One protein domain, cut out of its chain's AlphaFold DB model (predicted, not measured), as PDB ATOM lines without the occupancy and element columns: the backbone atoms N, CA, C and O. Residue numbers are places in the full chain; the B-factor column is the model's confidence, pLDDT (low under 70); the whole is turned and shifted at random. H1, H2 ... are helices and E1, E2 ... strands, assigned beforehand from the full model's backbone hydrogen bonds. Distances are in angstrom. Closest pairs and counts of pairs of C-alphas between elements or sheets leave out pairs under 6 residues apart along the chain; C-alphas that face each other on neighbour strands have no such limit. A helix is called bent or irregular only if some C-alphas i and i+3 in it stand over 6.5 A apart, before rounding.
ATOM      1  N   CYS A  36     506.534 572.561 399.965       65.94
ATOM      2  CA  CYS A  36     507.345 571.443 399.503       65.94
ATOM      3  C   CYS A  36     507.069 571.202 398.018       65.94
ATOM      4  O   CYS A  36     505.957 571.439 397.539       65.94
ATOM      5  N   THR A  37     508.073 570.712 397.291       65.69
ATOM      6  CA  THR A  37     507.893 570.255 395.910       65.69
ATOM      7  C   THR A  37     508.351 568.814 395.797       65.69
ATOM      8  O   THR A  37     509.519 568.512 396.036       65.69
ATOM      9  N   ASN A  38     507.444 567.932 395.384       74.25
ATOM     10  CA  ASN A  38     507.775 566.542 395.092       74.25
ATOM     11  C   ASN A  38     507.536 566.265 393.616       74.25
ATOM     12  O   ASN A  38     506.543 566.707 393.033       74.25
ATOM     13  N   LYS A  39     508.438 565.481 393.029       78.81
ATOM     14  CA  LYS A  39     508.239 564.926 391.697       78.81
ATOM     15  C   LYS A  39     507.582 563.561 391.813       78.81
ATOM     16  O   LYS A  39     508.201 562.610 392.295       78.81
ATOM     17  N   PHE A  40     506.359 563.446 391.315       79.19
ATOM     18  CA  PHE A  40     505.656 562.172 391.241       79.19
ATOM     19  C   PHE A  40     505.714 561.631 389.819       79.19
ATOM     20  O   PHE A  40     505.490 562.350 388.847       79.19
ATOM     21  N   THR A  41     506.024 560.347 389.685       77.50
ATOM     22  CA  THR A  41     505.939 559.623 388.412       77.50
ATOM     23  C   THR A  41     504.965 558.487 388.563       77.50
ATOM     24  O   THR A  41     504.974 557.787 389.570       77.50
ATOM     25  N   VAL A  42     504.103 558.312 387.575       77.44
ATOM     26  CA  VAL A  42     503.003 557.355 387.635       77.44
ATOM     27  C   VAL A  42     503.153 556.391 386.468       77.44
ATOM     28  O   VAL A  42     503.507 556.827 385.368       77.44
ATOM     29  N   PRO A  43     502.938 555.077 386.665       77.00
ATOM     30  CA  PRO A  43     502.958 554.137 385.557       77.00
ATOM     31  C   PRO A  43     501.940 554.550 384.495       77.00
ATOM     32  O   PRO A  43     500.936 555.205 384.780       77.00
ATOM     33  N   ARG A  44     502.177 554.121 383.254       75.62
ATOM     34  CA  ARG A  44     501.233 554.332 382.158       75.62
ATOM     35  C   ARG A  44     499.942 553.567 382.448       75.62
ATOM     36  O   ARG A  44     499.863 552.361 382.227       75.62
ATOM     37  N   LEU A  45     498.943 554.278 382.961       75.06
ATOM     38  CA  LEU A  45     497.603 553.766 383.220       75.06
ATOM     39  C   LEU A  45     496.645 554.251 382.133       75.06
ATOM     40  O   LEU A  45     496.742 555.380 381.653       75.06
ATOM     41  N   THR A  46     495.694 553.399 381.755       80.50
ATOM     42  CA  THR A  46     494.520 553.855 381.005       80.50
ATOM     43  C   THR A  46     493.618 554.677 381.924       80.50
ATOM     44  O   THR A  46     493.679 554.534 383.151       80.50
ATOM     45  N   ALA A  47     492.756 555.516 381.345       79.50
ATOM     46  CA  ALA A  47     491.801 556.300 382.125       79.50
ATOM     47  C   ALA A  47     490.904 555.402 382.992       79.50
ATOM     48  O   ALA A  47     490.766 555.639 384.190       79.50
ATOM     49  N   ASP A  48     490.396 554.305 382.426       83.31
ATOM     50  CA  ASP A  48     489.577 553.341 383.166       83.31
ATOM     51  C   ASP A  48     490.346 552.654 384.301       83.31
ATOM     52  O   ASP A  48     489.802 552.466 385.391       83.31
ATOM     53  N   ALA A  49     491.625 552.315 384.090       86.62
ATOM     54  CA  ALA A  49     492.452 551.707 385.128       86.62
ATOM     55  C   ALA A  49     492.721 552.687 386.278       86.62
ATOM     56  O   ALA A  49     492.572 552.315 387.441       86.62
ATOM     57  N   ALA A  50     493.074 553.940 385.972       86.50
ATOM     58  CA  ALA A  50     493.266 554.977 386.987       86.50
ATOM     59  C   ALA A  50     491.966 555.244 387.762       86.50
ATOM     60  O   ALA A  50     491.974 555.257 388.992       86.50
ATOM     61  N   ALA A  51     490.838 555.376 387.060       88.31
ATOM     62  CA  ALA A  51     489.540 555.608 387.683       88.31
ATOM     63  C   ALA A  51     489.101 554.445 388.583       88.31
ATOM     64  O   ALA A  51     488.599 554.685 389.680       88.31
ATOM     65  N   THR A  52     489.329 553.198 388.155       91.44
ATOM     66  CA  THR A  52     489.035 552.001 388.957       91.44
ATOM     67  C   THR A  52     489.839 552.015 390.252       91.44
ATOM     68  O   THR A  52     489.255 551.955 391.329       91.44
ATOM     69  N   LYS A  53     491.160 552.227 390.168       92.88
ATOM     70  CA  LYS A  53     492.015 552.282 391.361       92.88
ATOM     71  C   LYS A  53     491.610 553.394 392.331       92.88
ATOM     72  O   LYS A  53     491.590 553.164 393.537       92.88
ATOM     73  N   ILE A  54     491.275 554.587 391.831       92.75
ATOM     74  CA  ILE A  54     490.818 555.691 392.691       92.75
ATOM     75  C   ILE A  54     489.479 555.344 393.340       92.75
ATOM     76  O   ILE A  54     489.299 555.599 394.528       92.75
ATOM     77  N   LYS A  55     488.551 554.728 392.600       93.00
ATOM     78  CA  LYS A  55     487.255 554.303 393.137       93.00
ATOM     79  C   LYS A  55     487.409 553.246 394.232       93.00
ATOM     80  O   LYS A  55     486.749 553.358 395.263       93.00
ATOM     81  N   ASP A  56     488.313 552.287 394.047       94.31
ATOM     82  CA  ASP A  56     488.619 551.249 395.039       94.31
ATOM     83  C   ASP A  56     489.217 551.839 396.330       94.31
ATOM     84  O   ASP A  56     488.985 551.319 397.420       94.31
ATOM     85  N   ASN A  57     489.928 552.969 396.226       94.38
ATOM     86  CA  ASN A  57     490.556 553.669 397.353       94.38
ATOM     87  C   ASN A  57     489.782 554.916 397.826       94.38
ATOM     88  O   ASN A  57     490.262 555.646 398.693       94.38
ATOM     89  N   LEU A  58     488.572 555.168 397.312       94.75
ATOM     90  CA  LEU A  58     487.823 556.414 397.533       94.75
ATOM     91  C   LEU A  58     487.634 556.741 399.019       94.75
ATOM     92  O   LEU A  58     487.951 557.842 399.464       94.75
ATOM     93  N   SER A  59     487.136 555.775 399.794       95.31
ATOM     94  CA  SER A  59     486.874 555.960 401.227       95.31
ATOM     95  C   SER A  59     488.162 556.244 402.010       95.31
ATOM     96  O   SER A  59     488.136 557.018 402.970       95.31
ATOM     97  N   LEU A  60     489.288 555.644 401.610       94.81
ATOM     98  CA  LEU A  60     490.591 555.873 402.237       94.81
ATOM     99  C   LEU A  60     491.093 557.288 401.935       94.81
ATOM    100  O   LEU A  60     491.386 558.037 402.864       94.81
ATOM    101  N   LEU A  61     491.105 557.673 400.656       93.69
ATOM    102  CA  LEU A  61     491.510 559.008 400.206       93.69
ATOM    103  C   LEU A  61     490.680 560.107 400.881       93.69
ATOM    104  O   LEU A  61     491.232 561.077 401.397       93.69
ATOM    105  N   ALA A  62     489.361 559.923 400.954       93.62
ATOM    106  CA  ALA A  62     488.468 560.853 401.632       93.62
ATOM    107  C   ALA A  62     488.695 560.913 403.151       93.62
ATOM    108  O   ALA A  62     488.546 561.975 403.750       93.62
ATOM    109  N   SER A  63     489.073 559.797 403.784       93.88
ATOM    110  CA  SER A  63     489.407 559.787 405.215       93.88
ATOM    111  C   SER A  63     490.709 560.545 405.482       93.88
ATOM    112  O   SER A  63     490.766 561.322 406.428       93.88
ATOM    113  N   ILE A  64     491.720 560.398 404.617       91.25
ATOM    114  CA  ILE A  64     492.971 561.160 404.722       91.25
ATOM    115  C   ILE A  64     492.707 562.657 404.557       91.25
ATOM    116  O   ILE A  64     493.182 563.444 405.371       91.25
ATOM    117  N   GLU A  65     491.914 563.052 403.558       88.81
ATOM    118  CA  GLU A  65     491.558 564.464 403.366       88.81
ATOM    119  C   GLU A  65     490.778 565.015 404.570       88.81
ATOM    120  O   GLU A  65     491.017 566.141 405.009       88.81
ATOM    121  N   SER A  66     489.900 564.202 405.164       89.94
ATOM    122  CA  SER A  66     489.147 564.579 406.362       89.94
ATOM    123  C   SER A  66     490.019 564.751 407.604       89.94
ATOM    124  O   SER A  66     489.813 565.681 408.385       89.94
ATOM    125  N   GLU A  67     491.018 563.886 407.776       87.38
ATOM    126  CA  GLU A  67     491.990 563.968 408.867       87.38
ATOM    127  C   GLU A  67     492.932 565.167 408.714       87.38
ATOM    128  O   GLU A  67     493.224 565.840 409.699       87.38
ATOM    129  N   GLN A  68     493.426 565.425 407.502       82.50
ATOM    130  CA  GLN A  68     494.494 566.400 407.282       82.50
ATOM    131  C   GLN A  68     494.008 567.814 406.987       82.50
ATOM    132  O   GLN A  68     494.625 568.778 407.433       82.50
ATOM    133  N   ASN A  69     492.927 567.935 406.219       80.06
ATOM    134  CA  ASN A  69     492.406 569.211 405.731       80.06
ATOM    135  C   ASN A  69     491.015 569.512 406.307       80.06
ATOM    136  O   ASN A  69     490.341 570.426 405.843       80.06
ATOM    137  N   CYS A  70     490.589 568.757 407.331       86.44
ATOM    138  CA  CYS A  70     489.391 569.033 408.128       86.44
ATOM    139  C   CYS A  70     488.079 569.097 407.320       86.44
ATOM    140  O   CYS A  70     487.076 569.628 407.789       86.44
ATOM    141  N   LEU A  71     488.058 568.521 406.115       87.69
ATOM    142  CA  LEU A  71     486.875 568.435 405.262       87.69
ATOM    143  C   LEU A  71     485.999 567.249 405.705       87.69
ATOM    144  O   LEU A  71     486.527 566.151 405.888       87.69
ATOM    145  N   PRO A  72     484.672 567.381 405.870       91.19
ATOM    146  CA  PRO A  72     483.825 566.224 406.143       91.19
ATOM    147  C   PRO A  72     484.014 565.113 405.104       91.19
ATOM    148  O   PRO A  72     483.976 565.360 403.898       91.19
ATOM    149  N   LYS A  73     484.189 563.869 405.565       92.94
ATOM    150  CA  LYS A  73     484.519 562.726 404.695       92.94
ATOM    151  C   LYS A  73     483.573 562.586 403.497       92.94
ATOM    152  O   LYS A  73     484.031 562.428 402.374       92.94
ATOM    153  N   HIS A  74     482.264 562.683 403.722       92.62
ATOM    154  CA  HIS A  74     481.264 562.558 402.655       92.62
ATOM    155  C   HIS A  74     481.379 563.669 401.589       92.62
ATOM    156  O   HIS A  74     481.094 563.434 400.416       92.62
ATOM    157  N   ILE A  75     481.838 564.866 401.974       91.62
ATOM    158  CA  ILE A  75     482.121 565.970 401.048       91.62
ATOM    159  C   ILE A  75     483.379 565.655 400.237       91.62
ATOM    160  O   ILE A  75     483.364 565.788 399.015       91.62
ATOM    161  N   ALA A  76     484.440 565.167 400.889       92.19
ATOM    162  CA  ALA A  76     485.649 564.726 400.198       92.19
ATOM    163  C   ALA A  76     485.345 563.606 399.180       92.19
ATOM    164  O   ALA A  76     485.777 563.686 398.031       92.19
ATOM    165  N   GLU A  77     484.532 562.609 399.553       94.81
ATOM    166  CA  GLU A  77     484.070 561.553 398.636       94.81
ATOM    167  C   GLU A  77     483.290 562.126 397.447       94.81
ATOM    168  O   GLU A  77     483.508 561.717 396.306       94.81
ATOM    169  N   SER A  78     482.396 563.088 397.696       93.06
ATOM    170  CA  SER A  78     481.627 563.759 396.645       93.06
ATOM    171  C   SER A  78     482.537 564.507 395.663       93.06
ATOM    172  O   SER A  78     482.415 564.329 394.451       93.06
ATOM    173  N   GLN A  79     483.507 565.272 396.171       92.75
ATOM    174  CA  GLN A  79     484.456 566.024 395.348       92.75
ATOM    175  C   GLN A  79     485.382 565.108 394.527       92.75
ATOM    176  O   GLN A  79     485.605 565.372 393.343       92.75
ATOM    177  N   ILE A  80     485.875 564.001 395.096       94.00
ATOM    178  CA  ILE A  80     486.702 563.025 394.363       94.00
ATOM    179  C   ILE A  80     485.874 562.321 393.275       94.00
ATOM    180  O   ILE A  80     486.325 562.199 392.136       94.00
ATOM    181  N   ASN A  81     484.642 561.903 393.585       94.06
ATOM    182  CA  ASN A  81     483.743 561.299 392.597       94.06
ATOM    183  C   ASN A  81     483.406 562.261 391.458       94.06
ATOM    184  O   ASN A  81     483.366 561.853 390.295       94.06
ATOM    185  N   LEU A  82     483.199 563.541 391.777       92.38
ATOM    186  CA  LEU A  82     483.002 564.571 390.771       92.38
ATOM    187  C   LEU A  82     484.228 564.636 389.851       92.38
ATOM    188  O   LEU A  82     484.069 564.504 388.642       92.38
ATOM    189  N   ALA A  83     485.446 564.713 390.393       91.69
ATOM    190  CA  ALA A  83     486.673 564.756 389.592       91.69
ATOM    191  C   ALA A  83     486.812 563.538 388.663       91.69
ATOM    192  O   ALA A  83     487.123 563.697 387.479       91.69
ATOM    193  N   LEU A  84     486.496 562.337 389.161       91.62
ATOM    194  CA  LEU A  84     486.482 561.110 388.360       91.62
ATOM    195  C   LEU A  84     485.449 561.143 387.234       91.62
ATOM    196  O   LEU A  84     485.756 560.744 386.111       91.62
ATOM    197  N   SER A  85     484.233 561.618 387.512       91.12
ATOM    198  CA  SER A  85     483.182 561.726 386.494       91.12
ATOM    199  C   SER A  85     483.593 562.659 385.351       91.12
ATOM    200  O   SER A  85     483.351 562.350 384.184       91.12
ATOM    201  N   PHE A  86     484.296 563.748 385.682       89.56
ATOM    202  CA  PHE A  86     484.856 564.680 384.711       89.56
ATOM    203  C   PHE A  86     485.966 564.039 383.890       89.56
ATOM    204  O   PHE A  86     485.924 564.089 382.666       89.56
ATOM    205  N   PHE A  87     486.920 563.380 384.544       87.00
ATOM    206  CA  PHE A  87     488.008 562.695 383.855       87.00
ATOM    207  C   PHE A  87     487.502 561.638 382.863       87.00
ATOM    208  O   PHE A  87     487.881 561.647 381.692       87.00
ATOM    209  N   LEU A  88     486.586 560.768 383.302       88.19
ATOM    210  CA  LEU A  88     485.998 559.739 382.444       88.19
ATOM    211  C   LEU A  88     485.168 560.340 381.307       88.19
ATOM    212  O   LEU A  88     485.182 559.820 380.193       88.19
ATOM    213  N   GLY A  89     484.436 561.426 381.564       85.75
ATOM    214  CA  GLY A  89     483.665 562.101 380.527       85.75
ATOM    215  C   GLY A  89     484.554 562.775 379.478       85.75
ATOM    216  O   GLY A  89     484.289 562.609 378.291       85.75
ATOM    217  N   ILE A  90     485.638 563.448 379.880       81.75
ATOM    218  CA  ILE A  90     486.615 564.052 378.954       81.75
ATOM    219  C   ILE A  90     487.267 562.975 378.086       81.75
ATOM    220  O   ILE A  90     487.309 563.115 376.865       81.75
ATOM    221  N   ASN A  91     487.693 561.862 378.690       79.88
ATOM    222  CA  ASN A  91     488.315 560.766 377.952       79.88
ATOM    223  C   ASN A  91     487.372 560.164 376.887       79.88
ATOM    224  O   ASN A  91     487.815 559.793 375.802       79.88
ATOM    225  N   ARG A  92     486.055 560.136 377.152       81.00
ATOM    226  CA  ARG A  92     485.036 559.729 376.164       81.00
ATOM    227  C   ARG A  92     484.843 560.749 375.042       81.00
ATOM    228  O   ARG A  92     484.521 560.347 373.927       81.00
ATOM    229  N   LEU A  93     484.999 562.042 375.329       72.12
ATOM    230  CA  LEU A  93     484.872 563.116 374.337       72.12
ATOM    231  C   LEU A  93     486.095 563.198 373.415       72.12
ATOM    232  O   LEU A  93     485.939 563.534 372.244       72.12
ATOM    233  N   ASN A  94     487.288 562.848 373.907       66.00
ATOM    234  CA  ASN A  94     488.538 562.933 373.148       66.00
ATOM    235  C   ASN A  94     489.252 561.570 372.991       66.00
ATOM    236  O   ASN A  94     490.315 561.341 373.572       66.00
ATOM    237  N   PRO A  95     488.713 560.642 372.174       51.12
ATOM    238  CA  PRO A  95     489.319 559.324 371.981       51.12
ATOM    239  C   PRO A  95     490.616 559.357 371.149       51.12
ATOM    240  O   PRO A  95     491.366 558.379 371.143       51.12
ATOM    241  N   LYS A  96     490.906 560.456 370.432       52.03
ATOM    242  CA  LYS A  96     492.105 560.610 369.594       52.03
ATOM    243  C   LYS A  96     493.179 561.394 370.345       52.03
ATOM    244  O   LYS A  96     493.367 562.585 370.124       52.03
ATOM    245  N   LYS A  97     493.930 560.708 371.209       56.31
ATOM    246  CA  LYS A  97     495.153 561.285 371.790       56.31
ATOM    247  C   LYS A  97     496.120 561.617 370.653       56.31
ATOM    248  O   LYS A  97     496.365 560.757 369.810       56.31
ATOM    249  N   SER A  98     496.682 562.824 370.636       51.81
ATOM    250  CA  SER A  98     497.525 563.342 369.542       51.81
ATOM    251  C   SER A  98     498.813 562.541 369.288       51.81
ATOM    252  O   SER A  98     499.590 562.900 368.414       51.81
ATOM    253  N   GLY A  99     499.085 561.465 370.035       50.88
ATOM    254  CA  GLY A  99     500.322 560.682 369.945       50.88
ATOM    255  C   GLY A  99     501.565 561.441 370.422       50.88
ATOM    256  O   GLY A  99     502.601 560.820 370.647       50.88
ATOM    257  N   VAL A 100     501.454 562.757 370.622       54.47
ATOM    258  CA  VAL A 100     502.500 563.635 371.130       54.47
ATOM    259  C   VAL A 100     502.706 563.340 372.609       54.47
ATOM    260  O   VAL A 100     501.785 563.458 373.415       54.47
ATOM    261  N   VAL A 101     503.927 562.936 372.959       59.62
ATOM    262  CA  VAL A 101     504.354 562.773 374.348       59.62
ATOM    263  C   VAL A 101     505.057 564.063 374.767       59.62
ATOM    264  O   VAL A 101     506.059 564.416 374.144       59.62
ATOM    265  N   PRO A 102     504.567 564.773 375.794       64.00
ATOM    266  CA  PRO A 102     505.244 565.952 376.318       64.00
ATOM    267  C   PRO A 102     506.663 565.623 376.796       64.00
ATOM    268  O   PRO A 102     506.875 564.624 377.487       64.00
ATOM    269  N   SER A 103     507.634 566.472 376.459       59.00
ATOM    270  CA  SER A 103     509.043 566.290 376.835       59.00
ATOM    271  C   SER A 103     509.376 566.800 378.244       59.00
ATOM    272  O   SER A 103     510.371 566.371 378.826       59.00
ATOM    273  N   VAL A 104     508.544 567.680 378.814       66.88
ATOM    274  CA  VAL A 104     508.777 568.332 380.113       66.88
ATOM    275  C   VAL A 104     507.704 567.932 381.122       66.88
ATOM    276  O   VAL A 104     506.519 567.881 380.804       66.88
ATOM    277  N   SER A 105     508.127 567.645 382.356       68.38
ATOM    278  CA  SER A 105     507.213 567.434 383.481       68.38
ATOM    279  C   SER A 105     506.528 568.765 383.828       68.38
ATOM    280  O   SER A 105     507.224 569.735 384.121       68.38
ATOM    281  N   PRO A 106     505.193 568.832 383.835       71.44
ATOM    282  CA  PRO A 106     504.461 570.034 384.172       71.44
ATOM    283  C   PRO A 106     504.542 570.258 385.682       71.44
ATOM    284  O   PRO A 106     504.464 569.302 386.461       71.44
ATOM    285  N   LEU A 107     504.693 571.520 386.088       71.00
ATOM    286  CA  LEU A 107     504.605 571.930 387.484       71.00
ATOM    287  C   LEU A 107     503.150 572.270 387.819       71.00
ATOM    288  O   LEU A 107     502.552 573.147 387.199       71.00
ATOM    289  N   TYR A 108     502.592 571.586 388.810       75.12
ATOM    290  CA  TYR A 108     501.246 571.808 389.313       75.12
ATOM    291  C   TYR A 108     501.281 572.345 390.745       75.12
ATOM    292  O   TYR A 108     501.963 571.791 391.607       75.12
ATOM    293  N   ASP A 109     500.516 573.401 391.015       71.00
ATOM    294  CA  ASP A 109     500.307 573.904 392.372       71.00
ATOM    295  C   ASP A 109     499.066 573.237 392.990       71.00
ATOM    296  O   ASP A 109     497.945 573.395 392.512       71.00
ATOM    297  N   ALA A 110     499.286 572.454 394.043       71.00
ATOM    298  CA  ALA A 110     498.280 571.764 394.843       71.00
ATOM    299  C   ALA A 110     498.183 572.330 396.274       71.00
ATOM    300  O   ALA A 110     497.705 571.635 397.179       71.00
ATOM    301  N   SER A 111     498.648 573.561 396.502       68.25
ATOM    302  CA  SER A 111     498.583 574.257 397.792       68.25
ATOM    303  C   SER A 111     497.156 574.380 398.356       68.25
ATOM    304  O   SER A 111     496.159 574.033 397.713       68.25
ATOM    305  N   SER A 112     497.044 574.883 399.590       60.00
ATOM    306  CA  SER A 112     495.787 575.024 400.346       60.00
ATOM    307  C   SER A 112     494.685 575.818 399.633       60.00
ATOM    308  O   SER A 112     493.525 575.731 400.027       60.00
ATOM    309  N   GLY A 113     495.009 576.573 398.578       68.75
ATOM    310  CA  GLY A 113     494.041 577.325 397.778       68.75
ATOM    311  C   GLY A 113     493.199 576.491 396.801       68.75
ATOM    312  O   GLY A 113     492.266 577.038 396.206       68.75
ATOM    313  N   PHE A 114     493.506 575.203 396.610       77.38
ATOM    314  CA  PHE A 114     492.810 574.313 395.671       77.38
ATOM    315  C   PHE A 114     491.927 573.307 396.398       77.38
ATOM    316  O   PHE A 114     492.372 572.708 397.370       77.38
ATOM    317  N   SER A 115     490.709 573.049 395.924       84.88
ATOM    318  CA  SER A 115     489.895 571.973 396.512       84.88
ATOM    319  C   SER A 115     490.396 570.584 396.088       84.88
ATOM    320  O   SER A 115     491.150 570.451 395.120       84.88
ATOM    321  N   ILE A 116     489.974 569.525 396.792       88.62
ATOM    322  CA  ILE A 116     490.389 568.157 396.444       88.62
ATOM    323  C   ILE A 116     489.880 567.734 395.062       88.62
ATOM    324  O   ILE A 116     490.581 567.037 394.331       88.62
ATOM    325  N   PHE A 117     488.706 568.238 394.661       90.38
ATOM    326  CA  PHE A 117     488.211 568.113 393.291       90.38
ATOM    327  C   PHE A 117     489.229 568.645 392.274       90.38
ATOM    328  O   PHE A 117     489.549 567.949 391.315       90.38
ATOM    329  N   GLU A 118     489.768 569.849 392.490       87.06
ATOM    330  CA  GLU A 118     490.700 570.483 391.550       87.06
ATOM    331  C   GLU A 118     492.027 569.734 391.466       87.06
ATOM    332  O   GLU A 118     492.533 569.503 390.369       87.06
ATOM    333  N   VAL A 119     492.569 569.315 392.615       85.94
ATOM    334  CA  VAL A 119     493.811 568.534 392.680       85.94
ATOM    335  C   VAL A 119     493.665 567.230 391.903       85.94
ATOM    336  O   VAL A 119     494.464 566.959 391.009       85.94
ATOM    337  N   VAL A 120     492.626 566.443 392.196       89.38
ATOM    338  CA  VAL A 120     492.400 565.159 391.519       89.38
ATOM    339  C   VAL A 120     492.125 565.377 390.031       89.38
ATOM    340  O   VAL A 120     492.710 564.688 389.197       89.38
ATOM    341  N   HIS A 121     491.288 566.354 389.675       88.25
ATOM    342  CA  HIS A 121     490.950 566.634 388.283       88.25
ATOM    343  C   HIS A 121     492.173 567.031 387.450       88.25
ATOM    344  O   HIS A 121     492.405 566.442 386.398       88.25
ATOM    345  N   ASN A 122     492.968 568.004 387.907       82.50
ATOM    346  CA  ASN A 122     494.107 568.515 387.141       82.50
ATOM    347  C   ASN A 122     495.188 567.451 386.935       82.50
ATOM    348  O   ASN A 122     495.780 567.370 385.861       82.50
ATOM    349  N   VAL A 123     495.414 566.605 387.941       82.75
ATOM    350  CA  VAL A 123     496.350 565.482 387.833       82.75
ATOM    351  C   VAL A 123     495.864 564.460 386.809       82.75
ATOM    352  O   VAL A 123     496.627 564.021 385.951       82.75
ATOM    353  N   LEU A 124     494.583 564.096 386.865       85.50
ATOM    354  CA  LEU A 124     493.994 563.173 385.900       85.50
ATOM    355  C   LEU A 124     494.017 563.744 384.476       85.50
ATOM    356  O   LEU A 124     494.312 563.016 383.529       85.50
ATOM    357  N   LEU A 125     493.781 565.048 384.325       80.88
ATOM    358  CA  LEU A 125     493.861 565.749 383.048       80.88
ATOM    359  C   LEU A 125     495.285 565.743 382.475       80.88
ATOM    360  O   LEU A 125     495.463 565.493 381.282       80.88
ATOM    361  N   ALA A 126     496.305 565.932 383.317       78.44
ATOM    362  CA  ALA A 126     497.703 565.801 382.916       78.44
ATOM    363  C   ALA A 126     498.004 564.386 382.386       78.44
ATOM    364  O   ALA A 126     498.592 564.222 381.318       78.44
ATOM    365  N   PHE A 127     497.539 563.334 383.063       77.50
ATOM    366  CA  PHE A 127     497.700 561.972 382.538       77.50
ATOM    367  C   PHE A 127     496.931 561.746 381.239       77.50
ATOM    368  O   PHE A 127     497.401 561.016 380.361       77.50
ATOM    369  N   ASP A 128     495.775 562.393 381.069       77.69
ATOM    370  CA  ASP A 128     495.044 562.311 379.811       77.69
ATOM    371  C   ASP A 128     495.836 562.919 378.646       77.69
ATOM    372  O   ASP A 128     495.901 562.305 377.576       77.69
ATOM    373  N   CYS A 129     496.531 564.032 378.907       73.81
ATOM    374  CA  CYS A 129     497.436 564.719 377.980       73.81
ATOM    375  C   CYS A 129     498.755 563.966 377.711       73.81
ATOM    376  O   CYS A 129     499.589 564.448 376.949       73.81
ATOM    377  N   GLY A 130     498.963 562.787 378.310       74.50
ATOM    378  CA  GLY A 130     500.117 561.928 378.032       74.50
ATOM    379  C   GLY A 130     501.355 562.207 378.883       74.50
ATOM    380  O   GLY A 130     502.413 561.645 378.599       74.50
ATOM    381  N   TYR A 131     501.245 563.026 379.930       74.94
ATOM    382  CA  TYR A 131     502.321 563.178 380.906       74.94
ATOM    383  C   TYR A 131     502.402 561.934 381.793       74.94
ATOM    384  O   TYR A 131     501.385 561.387 382.202       74.94
ATOM    385  N   TYR A 132     503.616 561.490 382.115       75.31
ATOM    386  CA  TYR A 132     503.852 560.354 383.027       75.31
ATOM    387  C   TYR A 132     504.543 560.776 384.327       75.31
ATOM    388  O   TYR A 132     504.662 559.992 385.264       75.31
ATOM    389  N   SER A 133     504.997 562.025 384.384       76.62
ATOM    390  CA  SER A 133     505.619 562.630 385.555       76.62
ATOM    391  C   SER A 133     505.096 564.046 385.720       76.62
ATOM    392  O   SER A 133     504.935 564.746 384.724       76.62
ATOM    393  N   ILE A 134     504.816 564.436 386.960       76.31
ATOM    394  CA  ILE A 134     504.282 565.746 387.333       76.31
ATOM    395  C   ILE A 134     505.089 566.238 388.532       76.31
ATOM    396  O   ILE A 134     505.265 565.509 389.513       76.31
ATOM    397  N   ASP A 135     505.581 567.468 388.442       77.50
ATOM    398  CA  ASP A 135     506.150 568.163 389.590       77.50
ATOM    399  C   ASP A 135     504.988 568.814 390.346       77.50
ATOM    400  O   ASP A 135     504.178 569.515 389.745       77.50
ATOM    401  N   ILE A 136     504.854 568.567 391.649       77.62
ATOM    402  CA  ILE A 136     503.750 569.112 392.449       77.62
ATOM    403  C   ILE A 136     504.310 569.947 393.580       77.62
ATOM    404  O   ILE A 136     505.056 569.439 394.418       77.62
ATOM    405  N   LYS A 137     503.890 571.208 393.623       78.81
ATOM    406  CA  LYS A 137     504.076 572.118 394.749       78.81
ATOM    407  C   LYS A 137     502.884 571.982 395.693       78.81
ATOM    408  O   LYS A 137     501.741 572.082 395.261       78.81
ATOM    409  N   PHE A 138     503.122 571.743 396.974       75.19
ATOM    410  CA  PHE A 138     502.064 571.564 397.970       75.19
ATOM    411  C   PHE A 138     502.525 572.034 399.354       75.19
ATOM    412  O   PHE A 138     503.706 572.280 399.593       75.19
ATOM    413  N   ASN A 139     501.579 572.195 400.274       73.50
ATOM    414  CA  ASN A 139     501.865 572.496 401.674       73.50
ATOM    415  C   ASN A 139     501.977 571.199 402.496       73.50
ATOM    416  O   ASN A 139     501.393 570.180 402.141       73.50
ATOM    417  N   ALA A 140     502.654 571.241 403.644       73.50
ATOM    418  CA  ALA A 140     502.836 570.055 404.491       73.50
ATOM    419  C   ALA A 140     501.517 569.337 404.865       73.50
ATOM    420  O   ALA A 140     501.500 568.116 405.020       73.50
ATOM    421  N   SER A 141     500.384 570.054 404.947       74.12
ATOM    422  CA  SER A 141     499.086 569.434 405.262       74.12
ATOM    423  C   SER A 141     498.602 568.450 404.193       74.12
ATOM    424  O   SER A 141     497.817 567.567 404.512       74.12
ATOM    425  N   ARG A 142     499.079 568.537 402.946       78.69
ATOM    426  CA  ARG A 142     498.635 567.678 401.832       78.69
ATOM    427  C   ARG A 142     499.574 566.541 401.478       78.69
ATOM    428  O   ARG A 142     499.276 565.760 400.576       78.69
ATOM    429  N   GLU A 143     500.687 566.415 402.187       82.88
ATOM    430  CA  GLU A 143     501.716 565.435 401.858       82.88
ATOM    431  C   GLU A 143     501.195 563.991 401.893       82.88
ATOM    432  O   GLU A 143     501.374 563.252 400.928       82.88
ATOM    433  N   LYS A 144     500.507 563.591 402.972       85.75
ATOM    434  CA  LYS A 144     499.976 562.223 403.127       85.75
ATOM    435  C   LYS A 144     498.901 561.927 402.081       85.75
ATOM    436  O   LYS A 144     498.927 560.836 401.520       85.75
ATOM    437  N   PHE A 145     498.002 562.875 401.782       88.69
ATOM    438  CA  PHE A 145     497.032 562.711 400.693       88.69
ATOM    439  C   PHE A 145     497.737 562.470 399.357       88.69
ATOM    440  O   PHE A 145     497.447 561.484 398.685       88.69
ATOM    441  N   LEU A 146     498.682 563.336 398.978       86.38
ATOM    442  CA  LEU A 146     499.394 563.209 397.707       86.38
ATOM    443  C   LEU A 146     500.205 561.913 397.660       86.38
ATOM    444  O   LEU A 146     500.157 561.199 396.665       86.38
ATOM    445  N   HIS A 147     500.891 561.555 398.742       86.25
ATOM    446  CA  HIS A 147     501.606 560.289 398.819       86.25
ATOM    447  C   HIS A 147     500.664 559.095 398.610       86.25
ATOM    448  O   HIS A 147     500.951 558.228 397.788       86.25
ATOM    449  N   GLU A 148     499.526 559.048 399.305       89.94
ATOM    450  CA  GLU A 148     498.561 557.956 399.147       89.94
ATOM    451  C   GLU A 148     497.945 557.926 397.743       89.94
ATOM    452  O   GLU A 148     497.789 556.861 397.142       89.94
ATOM    453  N   PHE A 149     497.624 559.092 397.189       88.81
ATOM    454  CA  PHE A 149     497.042 559.216 395.860       88.81
ATOM    455  C   PHE A 149     498.022 558.769 394.765       88.81
ATOM    456  O   PHE A 149     497.690 557.940 393.920       88.81
ATOM    457  N   PHE A 150     499.259 559.264 394.785       85.38
ATOM    458  CA  PHE A 150     500.241 558.962 393.745       85.38
ATOM    459  C   PHE A 150     500.905 557.600 393.932       85.38
ATOM    460  O   PHE A 150     500.926 556.799 392.996       85.38
ATOM    461  N   CYS A 151     501.453 557.327 395.115       85.00
ATOM    462  CA  CYS A 151     502.272 556.140 395.342       85.00
ATOM    463  C   CYS A 151     501.404 554.894 395.531       85.00
ATOM    464  O   CYS A 151     501.616 553.891 394.854       85.00
ATOM    465  N   THR A 152     500.403 554.959 396.412       86.25
ATOM    466  CA  THR A 152     499.593 553.782 396.758       86.25
ATOM    467  C   THR A 152     498.477 553.550 395.742       86.25
ATOM    468  O   THR A 152     498.378 552.471 395.158       86.25
ATOM    469  N   THR A 153     497.661 554.573 395.476       87.69
ATOM    470  CA  THR A 153     496.460 554.435 394.642       87.69
ATOM    471  C   THR A 153     496.825 554.277 393.174       87.69
ATOM    472  O   THR A 153     496.365 553.347 392.517       87.69
ATOM    473  N   LEU A 154     497.674 555.147 392.626       86.69
ATOM    474  CA  LEU A 154     498.043 555.065 391.212       86.69
ATOM    475  C   LEU A 154     499.234 554.122 390.951       86.69
ATOM    476  O   LEU A 154     499.457 553.714 389.809       86.69
ATOM    477  N   GLY A 155     499.937 553.667 391.992       82.81
ATOM    478  CA  GLY A 155     501.115 552.799 391.862       82.81
ATOM    479  C   GLY A 155     502.345 553.538 391.330       82.81
ATOM    480  O   GLY A 155     503.182 552.933 390.661       82.81
ATOM    481  N   GLY A 156     502.399 554.852 391.540       80.25
ATOM    482  CA  GLY A 156     503.519 555.703 391.172       80.25
ATOM    483  C   GLY A 156     504.702 555.602 392.131       80.25
ATOM    484  O   GLY A 156     504.687 554.879 393.123       80.25
ATOM    485  N   GLN A 157     505.744 556.361 391.822       74.44
ATOM    486  CA  GLN A 157     506.926 556.540 392.651       74.44
ATOM    487  C   GLN A 157     507.118 558.032 392.925       74.44
ATOM    488  O   GLN A 157     507.020 558.861 392.015       74.44
ATOM    489  N   ASN A 158     507.407 558.372 394.180       73.06
ATOM    490  CA  ASN A 158     507.932 559.685 394.535       73.06
ATOM    491  C   ASN A 158     509.431 559.675 394.226       73.06
ATOM    492  O   ASN A 158     510.194 558.984 394.901       73.06
ATOM    493  N   LEU A 159     509.834 560.357 393.153       56.06
ATOM    494  CA  LEU A 159     511.186 560.223 392.618       56.06
ATOM    495  C   LEU A 159     512.214 561.084 393.355       56.06
ATOM    496  O   LEU A 159     513.388 560.750 393.289       56.06
ATOM    497  N   THR A 160     511.793 562.143 394.060       60.47
ATOM    498  CA  THR A 160     512.665 562.985 394.906       60.47
ATOM    499  C   THR A 160     511.840 564.087 395.588       60.47
ATOM    500  O   THR A 160     511.065 564.751 394.889       60.47
ATOM    501  N   PRO A 161     512.056 564.376 396.887       53.62
ATOM    502  CA  PRO A 161     511.821 565.713 397.425       53.62
ATOM    503  C   PRO A 161     512.829 566.658 396.761       53.62
ATOM    504  O   PRO A 161     514.035 566.452 396.895       53.62
ATOM    505  N   LYS A 162     512.373 567.656 395.998       52.19
ATOM    506  CA  LYS A 162     513.265 568.757 395.600       52.19
ATOM    507  C   LYS A 162     513.478 569.631 396.844       52.19
ATOM    508  O   LYS A 162     512.534 569.835 397.608       52.19
ATOM    509  N   GLU A 163     514.712 570.085 397.073       49.53
ATOM    510  CA  GLU A 163     515.090 570.961 398.194       49.53
ATOM    511  C   GLU A 163     514.149 572.178 398.355       49.53
ATOM    512  O   GLU A 163     513.472 572.558 397.392       49.53
TER     513      GLU A 163
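What this domain is: This is residues 36 to 163 of the 471 residues of the protein "Hypothetical protein" of Hermetia illucens (UniProt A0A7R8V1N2). A strongly twisted wall of four strands has H4 and H5 over one face; farther from the sheet, long H3 packs on H4 with H1 beside it, and H2 packs on H3 and H5. The printed part has 128 residues with five named helices and four strands, in order E1 H1 H2 H3 E2 H4 E3 H5 E4. The class is mixed, and the mixed sheet runs E2 E3 E1 E4. It is compact, with radius of gyration of the C-alphas 13.8 A and spans of 40 by 35 by 24 A.

How they stand to each other: E1, residues 36 to 41, is antiparallel to E3, residues 133 to 139 (N 38 and O 136, 3.0 A), and E4, residues 157 to 162 (N 41 and O 157, 2.9 A). H1, residues 47 to 56, touches H3, residues 73 to 93, at a shallow tilt of 15 degrees, opposite ways (C-alphas of Ala 51 and Leu 84 closest, 6.3 A). H2, residues 58 to 69, touches residues 73 to 80 of H3 alone (closest C-alphas Ala 62 and Ala 76, 5.0 A). E2, residues 107 to 109, H4, residues 116 to 128, and E3 form a strand-helix-strand unit, parallel neighbours with a helix between, right-handed (N 108 and O 135, 2.8 A). H4 touches H3 (closest C-alphas Phe 117 and Gln 79, 4.8 A). Irregular H5, residues 140 to 153 (C-alphas 141 and 144, 7.6 A apart), is over E1 and E4, height 9.0 A. O i to N i+4 pairs are within hydrogen-bond range throughout H1 to H4, 7 of 10 in H5.

Where its parts are: E1 begins at C-alpha 36 (507.345, 571.443, 399.503); E4 ends at C-alpha 162 (513.265, 568.757, 395.600). H3 is 30.4 A long, H5 19.5 A, E3 19.3 A.

The domain as a whole: The C-alphas of Cys 70 and Gly 99 are farthest apart, 40.6 A. The printed part has no cut; the link H3 to E2 is long. pLDDT is under 70 at residues 36 to 37, 94 to 105, 111 to 113 and 159 to 163.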